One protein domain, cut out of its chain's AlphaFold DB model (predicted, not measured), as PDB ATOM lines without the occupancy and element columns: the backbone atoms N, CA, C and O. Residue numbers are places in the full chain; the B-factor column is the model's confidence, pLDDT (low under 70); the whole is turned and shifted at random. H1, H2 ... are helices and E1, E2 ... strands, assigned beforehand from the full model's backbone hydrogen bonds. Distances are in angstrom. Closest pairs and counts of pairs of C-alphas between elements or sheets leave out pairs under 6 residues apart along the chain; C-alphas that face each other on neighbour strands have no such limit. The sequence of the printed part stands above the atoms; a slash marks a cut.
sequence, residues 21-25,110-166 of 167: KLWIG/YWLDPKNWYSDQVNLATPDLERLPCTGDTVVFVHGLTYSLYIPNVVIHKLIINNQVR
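Overview. This is residues 21 to 25 and 110 to 166 of the 167 residues of the protein "Protein amnionless" of Diaphorina citri (UniProt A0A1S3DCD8). There is little regular structure: a small wall of three short strands side by side, E1, E2 and E3, with the long loop of residues 142 to 157 arching over one face and one-turn H1 off towards one end. The 62 printed residues run E1, H1, E2, E3; the sheet, E1 E2 E3, is parallel. The class is mixed, with 15 residues in named elements; the whole is compact, radius of gyration of the C-alphas 11.3 A, spanning 32 by 22 by 21 A.

Along the chain. E2, residues 138 to 141, and E3, residues 158 to 161, are each 10.1 A long. E1, residues 21 to 23, begins at C-alpha (28.421, 35.734, 48.531); E3 ends at (34.056, 30.628, 38.724). H1 is residues 128 to 131.

Arrangement. Inner strand E2 is parallel to E1 at 18 degrees (N 23 and O 140, 2.9 A) and to E3 at 11 degrees (N 139 and O 158, 2.8 A). Residues 22 to 23 pair antiparallel with 117 to 118. H1, too short for an O i to N i+4 pair, has its one O i to N i+3 pair within range; it is not on the sheet.

Size, cuts and confidence. Residues 26 to 109 are not printed; C-alphas 25 and 110 are 8.2 A apart. E2 to E3 is a long link. No printed residue is under 70 in pLDDT.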
ATOM      1  N   LYS A  21      29.446  35.095  49.359       96.56
ATOM      2  CA  LYS A  21      28.421  35.734  48.531       96.56
ATOM      3  C   LYS A  21      28.225  34.947  47.240       96.56
ATOM      4  O   LYS A  21      29.119  34.876  46.391       96.56
ATOM      5  N   LEU A  22      27.039  34.371  47.080       96.88
ATOM      6  CA  LEU A  22      26.636  33.673  45.867       96.88
ATOM      7  C   LEU A  22      25.981  34.653  44.893       96.88
ATOM      8  O   LEU A  22      25.025  35.346  45.246       96.88
ATOM      9  N   TRP A  23      26.463  34.678  43.655       96.25
ATOM     10  CA  TRP A  23      25.802  35.406  42.581       96.25
ATOM     11  C   TRP A  23      24.514  34.685  42.165       96.25
ATOM     12  O   TRP A  23      24.548  33.570  41.638       96.25
ATOM     13  N   ILE A  24      23.379  35.349  42.370       94.25
ATOM     14  CA  ILE A  24      22.035  34.899  41.967       94.25
ATOM     15  C   ILE A  24      21.415  35.799  40.891       94.25
ATOM     16  O   ILE A  24      20.242  35.645  40.545       94.25
ATOM     17  N   GLY A  25      22.194  36.750  40.372       91.56
ATOM     18  CA  GLY A  25      21.770  37.587  39.263       91.56
ATOM     19  C   GLY A  25      21.527  36.783  37.976       91.56
ATOM     20  O   GLY A  25      21.892  35.606  37.884       91.56
ATOM     21  N   TYR A 110      24.239  44.032  37.330       93.38
ATOM     22  CA  TYR A 110      25.154  44.954  37.991       93.38
ATOM     23  C   TYR A 110      25.645  44.324  39.282       93.38
ATOM     24  O   TYR A 110      24.840  43.837  40.076       93.38
ATOM     25  N   TRP A 111      26.957  44.376  39.500       95.75
ATOM     26  CA  TRP A 111      27.574  43.930  40.745       95.75
ATOM     27  C   TRP A 111      27.001  44.654  41.967       95.75
ATOM     28  O   TRP A 111      26.828  44.051  43.014       95.75
ATOM     29  N   LEU A 112      26.685  45.945  41.839       96.25
ATOM     30  CA  LEU A 112      26.203  46.778  42.948       96.25
ATOM     31  C   LEU A 112      24.700  46.650  43.229       96.25
ATOM     32  O   LEU A 112      24.189  47.379  44.074       96.25
ATOM     33  N   ASP A 113      23.978  45.770  42.532       96.25
ATOM     34  CA  ASP A 113      22.586  45.492  42.880       96.25
ATOM     35  C   ASP A 113      22.545  44.419  43.985       96.25
ATOM     36  O   ASP A 113      22.877  43.259  43.715       96.25
ATOM     37  N   PRO A 114      22.129  44.760  45.219       95.88
ATOM     38  CA  PRO A 114      22.086  43.818  46.338       95.88
ATOM     39  C   PRO A 114      21.161  42.622  46.076       95.88
ATOM     40  O   PRO A 114      21.326  41.579  46.701       95.88
ATOM     41  N   LYS A 115      20.210  42.730  45.138       94.94
ATOM     42  CA  LYS A 115      19.294  41.635  44.778       94.94
ATOM     43  C   LYS A 115      19.964  40.530  43.965       94.94
ATOM     44  O   LYS A 115      19.397  39.448  43.851       94.94
ATOM     45  N   ASN A 116      21.145  40.790  43.406       95.69
ATOM     46  CA  ASN A 116      21.925  39.792  42.676       95.69
ATOM     47  C   ASN A 116      22.819  38.950  43.595       95.69
ATOM     48  O   ASN A 116      23.536  38.079  43.099       95.69
ATOM     49  N   TRP A 117      22.763  39.172  44.910       96.06
ATOM     50  CA  TRP A 117      23.591  38.483  45.890       96.06
ATOM     51  C   TRP A 117      22.755  37.708  46.893       96.06
ATOM     52  O   TRP A 117      21.756  38.194  47.422       96.06
ATOM     53  N   TYR A 118      23.210  36.495  47.177       96.25
ATOM     54  CA  TYR A 118      22.695  35.651  48.237       96.25
ATOM     55  C   TYR A 118      23.803  35.334  49.240       96.25
ATOM     56  O   TYR A 118      24.954  35.114  48.861       96.25
ATOM     57  N   SER A 119      23.439  35.289  50.517       95.31
ATOM     58  CA  SER A 119      24.266  34.767  51.601       95.31
ATOM     59  C   SER A 119      23.354  34.263  52.714       95.31
ATOM     60  O   SER A 119      22.317  34.871  52.992       95.31
ATOM     61  N   ASP A 120      23.766  33.186  53.380       94.00
ATOM     62  CA  ASP A 120      23.058  32.625  54.535       94.00
ATOM     63  C   ASP A 120      23.099  33.553  55.767       94.00
ATOM     64  O   ASP A 120      22.346  33.364  56.720       94.00
ATOM     65  N   GLN A 121      23.968  34.568  55.751       89.88
ATOM     66  CA  GLN A 121      24.157  35.540  56.834       89.88
ATOM     67  C   GLN A 121      23.289  36.795  56.655       89.88
ATOM     68  O   GLN A 121      23.242  37.663  57.529       89.88
ATOM     69  N   VAL A 122      22.595  36.908  55.519       90.44
ATOM     70  CA  VAL A 122      21.754  38.053  55.169       90.44
ATOM     71  C   VAL A 122      20.296  37.756  55.506       90.44
ATOM     72  O   VAL A 122      19.758  36.701  55.183       90.44
ATOM     73  N   ASN A 123      19.609  38.729  56.100       91.38
ATOM     74  CA  ASN A 123      18.167  38.688  56.324       91.38
ATOM     75  C   ASN A 123      17.489  39.989  55.853       91.38
ATOM     76  O   ASN A 123      18.101  40.847  55.206       91.38
ATOM     77  N   LEU A 124      16.191  40.137  56.147       91.06
ATOM     78  CA  LEU A 124      15.403  41.307  55.744       91.06
ATOM     79  C   LEU A 124      15.921  42.629  56.330       91.06
ATOM     80  O   LEU A 124      15.772  43.659  55.678       91.06
ATOM     81  N   ALA A 125      16.534  42.598  57.514       93.88
ATOM     82  CA  ALA A 125      17.078  43.767  58.198       93.88
ATOM     83  C   ALA A 125      18.531  44.090  57.809       93.88
ATOM     84  O   ALA A 125      19.022  45.157  58.171       93.88
ATOM     85  N   THR A 126      19.219  43.207  57.076       93.06
ATOM     86  CA  THR A 126      20.587  43.466  56.612       93.06
ATOM     87  C   THR A 126      20.606  44.650  55.636       93.06
ATOM     88  O   THR A 126      19.892  44.600  54.627       93.06
ATOM     89  N   PRO A 127      21.422  45.690  55.892       94.19
ATOM     90  CA  PRO A 127      21.601  46.816  54.984       94.19
ATOM     91  C   PRO A 127      22.054  46.373  53.594       94.19
ATOM     92  O   PRO A 127      22.884  45.478  53.459       94.19
ATOM     93  N   ASP A 128      21.580  47.057  52.554       95.00
ATOM     94  CA  ASP A 128      21.920  46.716  51.167       95.00
ATOM     95  C   ASP A 128      23.433  46.717  50.897       95.00
ATOM     96  O   ASP A 128      23.918  45.875  50.148       95.00
ATOM     97  N   LEU A 129      24.196  47.592  51.560       92.62
ATOM     98  CA  LEU A 129      25.657  47.625  51.441       92.62
ATOM     99  C   LEU A 129      26.345  46.385  52.030       92.62
ATOM    100  O   LEU A 129      27.381  45.983  51.519       92.62
ATOM    101  N   GLU A 130      25.764  45.753  53.052       91.75
ATOM    102  CA  GLU A 130      26.297  44.529  53.676       91.75
ATOM    103  C   GLU A 130      25.871  43.254  52.921       91.75
ATOM    104  O   GLU A 130      26.386  42.155  53.159       91.75
ATOM    105  N   ARG A 131      24.927  43.386  51.979       94.88
ATOM    106  CA  ARG A 131      24.554  42.310  51.048       94.88
ATOM    107  C   ARG A 131      25.569  42.151  49.922       94.88
ATOM    108  O   ARG A 131      25.727  41.044  49.410       94.88
ATOM    109  N   LEU A 132      26.245  43.235  49.551       95.69
ATOM    110  CA  LEU A 132      27.292  43.228  48.533       95.69
ATOM    111  C   LEU A 132      28.564  42.530  49.053       95.69
ATOM    112  O   LEU A 132      28.828  42.566  50.256       95.69
ATOM    113  N   PRO A 133      29.378  41.919  48.174       95.56
ATOM    114  CA  PRO A 133      30.669  41.368  48.571       95.56
ATOM    115  C   PRO A 133      31.646  42.432  49.069       95.56
ATOM    116  O   PRO A 133      31.854  43.455  48.414       95.56
ATOM    117  N   CYS A 134      32.278  42.144  50.204       92.12
ATOM    118  CA  CYS A 134      33.309  42.955  50.840       92.12
ATOM    119  C   CYS A 134      34.722  42.382  50.617       92.12
ATOM    120  O   CYS A 134      34.907  41.266  50.136       92.12
ATOM    121  N   THR A 135      35.747  43.128  51.042       92.00
ATOM    122  CA  THR A 135      37.171  42.767  50.898       92.00
ATOM    123  C   THR A 135      37.540  41.402  51.485       92.00
ATOM    124  O   THR A 135      38.459  40.763  50.985       92.00
ATOM    125  N   GLY A 136      36.853  40.954  52.540       91.69
ATOM    126  CA  GLY A 136      37.090  39.655  53.180       91.69
ATOM    127  C   GLY A 136      36.307  38.491  52.567       91.69
ATOM    128  O   GLY A 136      36.549  37.344  52.939       91.69
ATOM    129  N   ASP A 137      35.388  38.765  51.642       94.69
ATOM    130  CA  ASP A 137      34.401  37.782  51.206       94.69
ATOM    131  C   ASP A 137      34.913  36.889  50.076       94.69
ATOM    132  O   ASP A 137      35.733  37.274  49.233       94.69
ATOM    133  N   THR A 138      34.358  35.680  50.040       96.00
ATOM    134  CA  THR A 138      34.461  34.778  48.895       96.00
ATOM    135  C   THR A 138      33.256  34.974  47.991       96.00
ATOM    136  O   THR A 138      32.114  34.788  48.407       96.00
ATOM    137  N   VAL A 139      33.511  35.303  46.729       97.00
ATOM    138  CA  VAL A 139      32.486  35.421  45.693       97.00
ATOM    139  C   VAL A 139      32.408  34.133  44.895       97.00
ATOM    140  O   VAL A 139      33.422  33.625  44.414       97.00
ATOM    141  N   VAL A 140      31.190  33.630  44.715       97.00
ATOM    142  CA  VAL A 140      30.924  32.391  43.984       97.00
ATOM    143  C   VAL A 140      29.921  32.654  42.870       97.00
ATOM    144  O   VAL A 140      28.816  33.134  43.117       97.00
ATOM    145  N   PHE A 141      30.288  32.295  41.644       95.62
ATOM    146  CA  PHE A 141      29.353  32.162  40.528       95.62
ATOM    147  C   PHE A 141      28.909  30.703  40.418       95.62
ATOM    148  O   PHE A 141      29.745  29.795  40.485       95.62
ATOM    149  N   VAL A 142      27.601  30.469  40.266       91.62
ATOM    150  CA  VAL A 142      27.049  29.107  40.187       91.62
ATOM    151  C   VAL A 142      27.645  28.391  38.974       91.62
ATOM    152  O   VAL A 142      27.708  28.932  37.871       91.62
ATOM    153  N   HIS A 143      28.101  27.160  39.188       89.38
ATOM    154  CA  HIS A 143      28.679  26.334  38.135       89.38
ATOM    155  C   HIS A 143      27.634  25.949  37.075       89.38
ATOM    156  O   HIS A 143      26.490  25.643  37.406       89.38
ATOM    157  N   GLY A 144      28.061  25.877  35.810       86.12
ATOM    158  CA  GLY A 144      27.205  25.465  34.690       86.12
ATOM    159  C   GLY A 144      26.271  26.566  34.190       86.12
ATOM    160  O   GLY A 144      25.297  26.272  33.508       86.12
ATOM    161  N   LEU A 145      26.546  27.818  34.558       90.12
ATOM    162  CA  LEU A 145      25.858  28.995  34.052       90.12
ATOM    163  C   LEU A 145      26.869  29.970  33.450       90.12
ATOM    164  O   LEU A 145      28.019  30.063  33.883       90.12
ATOM    165  N   THR A 146      26.407  30.727  32.465       90.69
ATOM    166  CA  THR A 146      27.139  31.848  31.873       90.69
ATOM    167  C   THR A 146      26.577  33.161  32.387       90.69
ATOM    168  O   THR A 146      25.411  33.240  32.777       90.69
ATOM    169  N   TYR A 147      27.417  34.194  32.446       90.69
ATOM    170  CA  TYR A 147      27.056  35.482  33.028       90.69
ATOM    171  C   TYR A 147      27.669  36.630  32.235       90.69
ATOM    172  O   TYR A 147      28.772  36.522  31.705       90.69
ATOM    173  N   SER A 148      26.978  37.767  32.224       88.88
ATOM    174  CA  SER A 148      27.551  39.051  31.824       88.88
ATOM    175  C   SER A 148      26.972  40.141  32.715       88.88
ATOM    176  O   SER A 148      25.753  40.254  32.870       88.88
ATOM    177  N   LEU A 149      27.865  40.887  33.360       91.12
ATOM    178  CA  LEU A 149      27.542  41.897  34.354       91.12
ATOM    179  C   LEU A 149      28.600  42.999  34.368       91.12
ATOM    180  O   LEU A 149      29.767  42.769  34.048       91.12
ATOM    181  N   TYR A 150      28.192  44.189  34.793       91.62
ATOM    182  CA  TYR A 150      29.112  45.283  35.061       91.62
ATOM    183  C   TYR A 150      29.690  45.153  36.471       91.62
ATOM    184  O   TYR A 150      28.947  45.196  37.459       91.62
ATOM    185  N   ILE A 151      31.014  45.026  36.547       92.12
ATOM    186  CA  ILE A 151      31.773  44.971  37.795       92.12
ATOM    187  C   ILE A 151      32.568  46.280  37.906       92.12
ATOM    188  O   ILE A 151      33.403  46.547  37.037       92.12
ATOM    189  N   PRO A 152      32.303  47.130  38.915       92.38
ATOM    190  CA  PRO A 152      33.123  48.308  39.168       92.38
ATOM    191  C   PRO A 152      34.470  47.893  39.778       92.38
ATOM    192  O   PRO A 152      34.754  46.713  39.962       92.38
ATOM    193  N   ASN A 153      35.312  48.862  40.126       91.75
ATOM    194  CA  ASN A 153      36.523  48.563  40.883       91.75
ATOM    195  C   ASN A 153      36.140  48.082  42.295       91.75
ATOM    196  O   ASN A 153      35.643  48.867  43.104       91.75
ATOM    197  N   VAL A 154      36.323  46.788  42.552       92.00
ATOM    198  CA  VAL A 154      36.015  46.129  43.824       92.00
ATOM    199  C   VAL A 154      37.195  45.276  44.258       92.00
ATOM    200  O   VAL A 154      37.908  44.712  43.428       92.00
ATOM    201  N   VAL A 155      37.380  45.164  45.569       91.19
ATOM    202  CA  VAL A 155      38.367  44.270  46.172       91.19
ATOM    203  C   VAL A 155      37.600  43.202  46.933       91.19
ATOM    204  O   VAL A 155      36.713  43.523  47.720       91.19
ATOM    205  N   ILE A 156      37.937  41.946  46.673       93.12
ATOM    206  CA  ILE A 156      37.372  40.761  47.322       93.12
ATOM    207  C   ILE A 156      38.515  39.823  47.698       93.12
ATOM    208  O   ILE A 156      39.606  39.926  47.134       93.12
ATOM    209  N   HIS A 157      38.271  38.905  48.630       94.00
ATOM    210  CA  HIS A 157      39.309  37.977  49.066       94.00
ATOM    211  C   HIS A 157      39.526  36.861  48.048       94.00
ATOM    212  O   HIS A 157      40.666  36.495  47.774       94.00
ATOM    213  N   LYS A 158      38.432  36.308  47.512       95.00
ATOM    214  CA  LYS A 158      38.480  35.127  46.649       95.00
ATOM    215  C   LYS A 158      37.371  35.138  45.612       95.00
ATOM    216  O   LYS A 158      36.225  35.438  45.942       95.00
ATOM    217  N   LEU A 159      37.693  34.740  44.381       95.50
ATOM    218  CA  LEU A 159      36.719  34.596  43.295       95.50
ATOM    219  C   LEU A 159      36.675  33.156  42.781       95.50
ATOM    220  O   LEU A 159      37.681  32.631  42.304       95.50
ATOM    221  N   ILE A 160      35.496  32.537  42.828       95.88
ATOM    222  CA  ILE A 160      35.250  31.181  42.331       95.88
ATOM    223  C   ILE A 160      34.317  31.238  41.120       95.88
ATOM    224  O   ILE A 160      33.165  31.661  41.225       95.88
ATOM    225  N   ILE A 161      34.816  30.774  39.973       92.75
ATOM    226  CA  ILE A 161      34.056  30.628  38.724       92.75
ATOM    227  C   ILE A 161      34.323  29.228  38.180       92.75
ATOM    228  O   ILE A 161      35.478  28.817  38.068       92.75
ATOM    229  N   ASN A 162      33.265  28.493  37.828       87.56
ATOM    230  CA  ASN A 162      33.356  27.111  37.341       87.56
ATOM    231  C   ASN A 162      34.138  26.189  38.294       87.56
ATOM    232  O   ASN A 162      34.988  25.414  37.863       87.56
ATOM    233  N   ASN A 163      33.884  26.310  39.602       88.62
ATOM    234  CA  ASN A 163      34.592  25.592  40.673       88.62
ATOM    235  C   ASN A 163      36.121  25.793  40.685       88.62
ATOM    236  O   ASN A 163      36.838  25.045  41.346       88.62
ATOM    237  N   GLN A 164      36.630  26.809  39.985       90.19
ATOM    238  CA  GLN A 164      38.042  27.168  39.967       90.19
ATOM    239  C   GLN A 164      38.254  28.512  40.654       90.19
ATOM    240  O   GLN A 164      37.511  29.467  40.427       90.19
ATOM    241  N   VAL A 165      39.300  28.579  41.476       90.56
ATOM    242  CA  VAL A 165      39.761  29.829  42.085       90.56
ATOM    243  C   VAL A 165      40.450  30.655  41.004       90.56
ATOM    244  O   VAL A 165      41.355  30.162  40.330       90.56
ATOM    245  N   ARG A 166      39.984  31.886  40.799       84.00
ATOM    246  CA  ARG A 166      40.504  32.804  39.774       84.00
ATOM    247  C   ARG A 166      41.383  33.908  40.350       84.00
ATOM    248  O   ARG A 166      42.234  34.409  39.623       84.00
TER     249      ARG A 166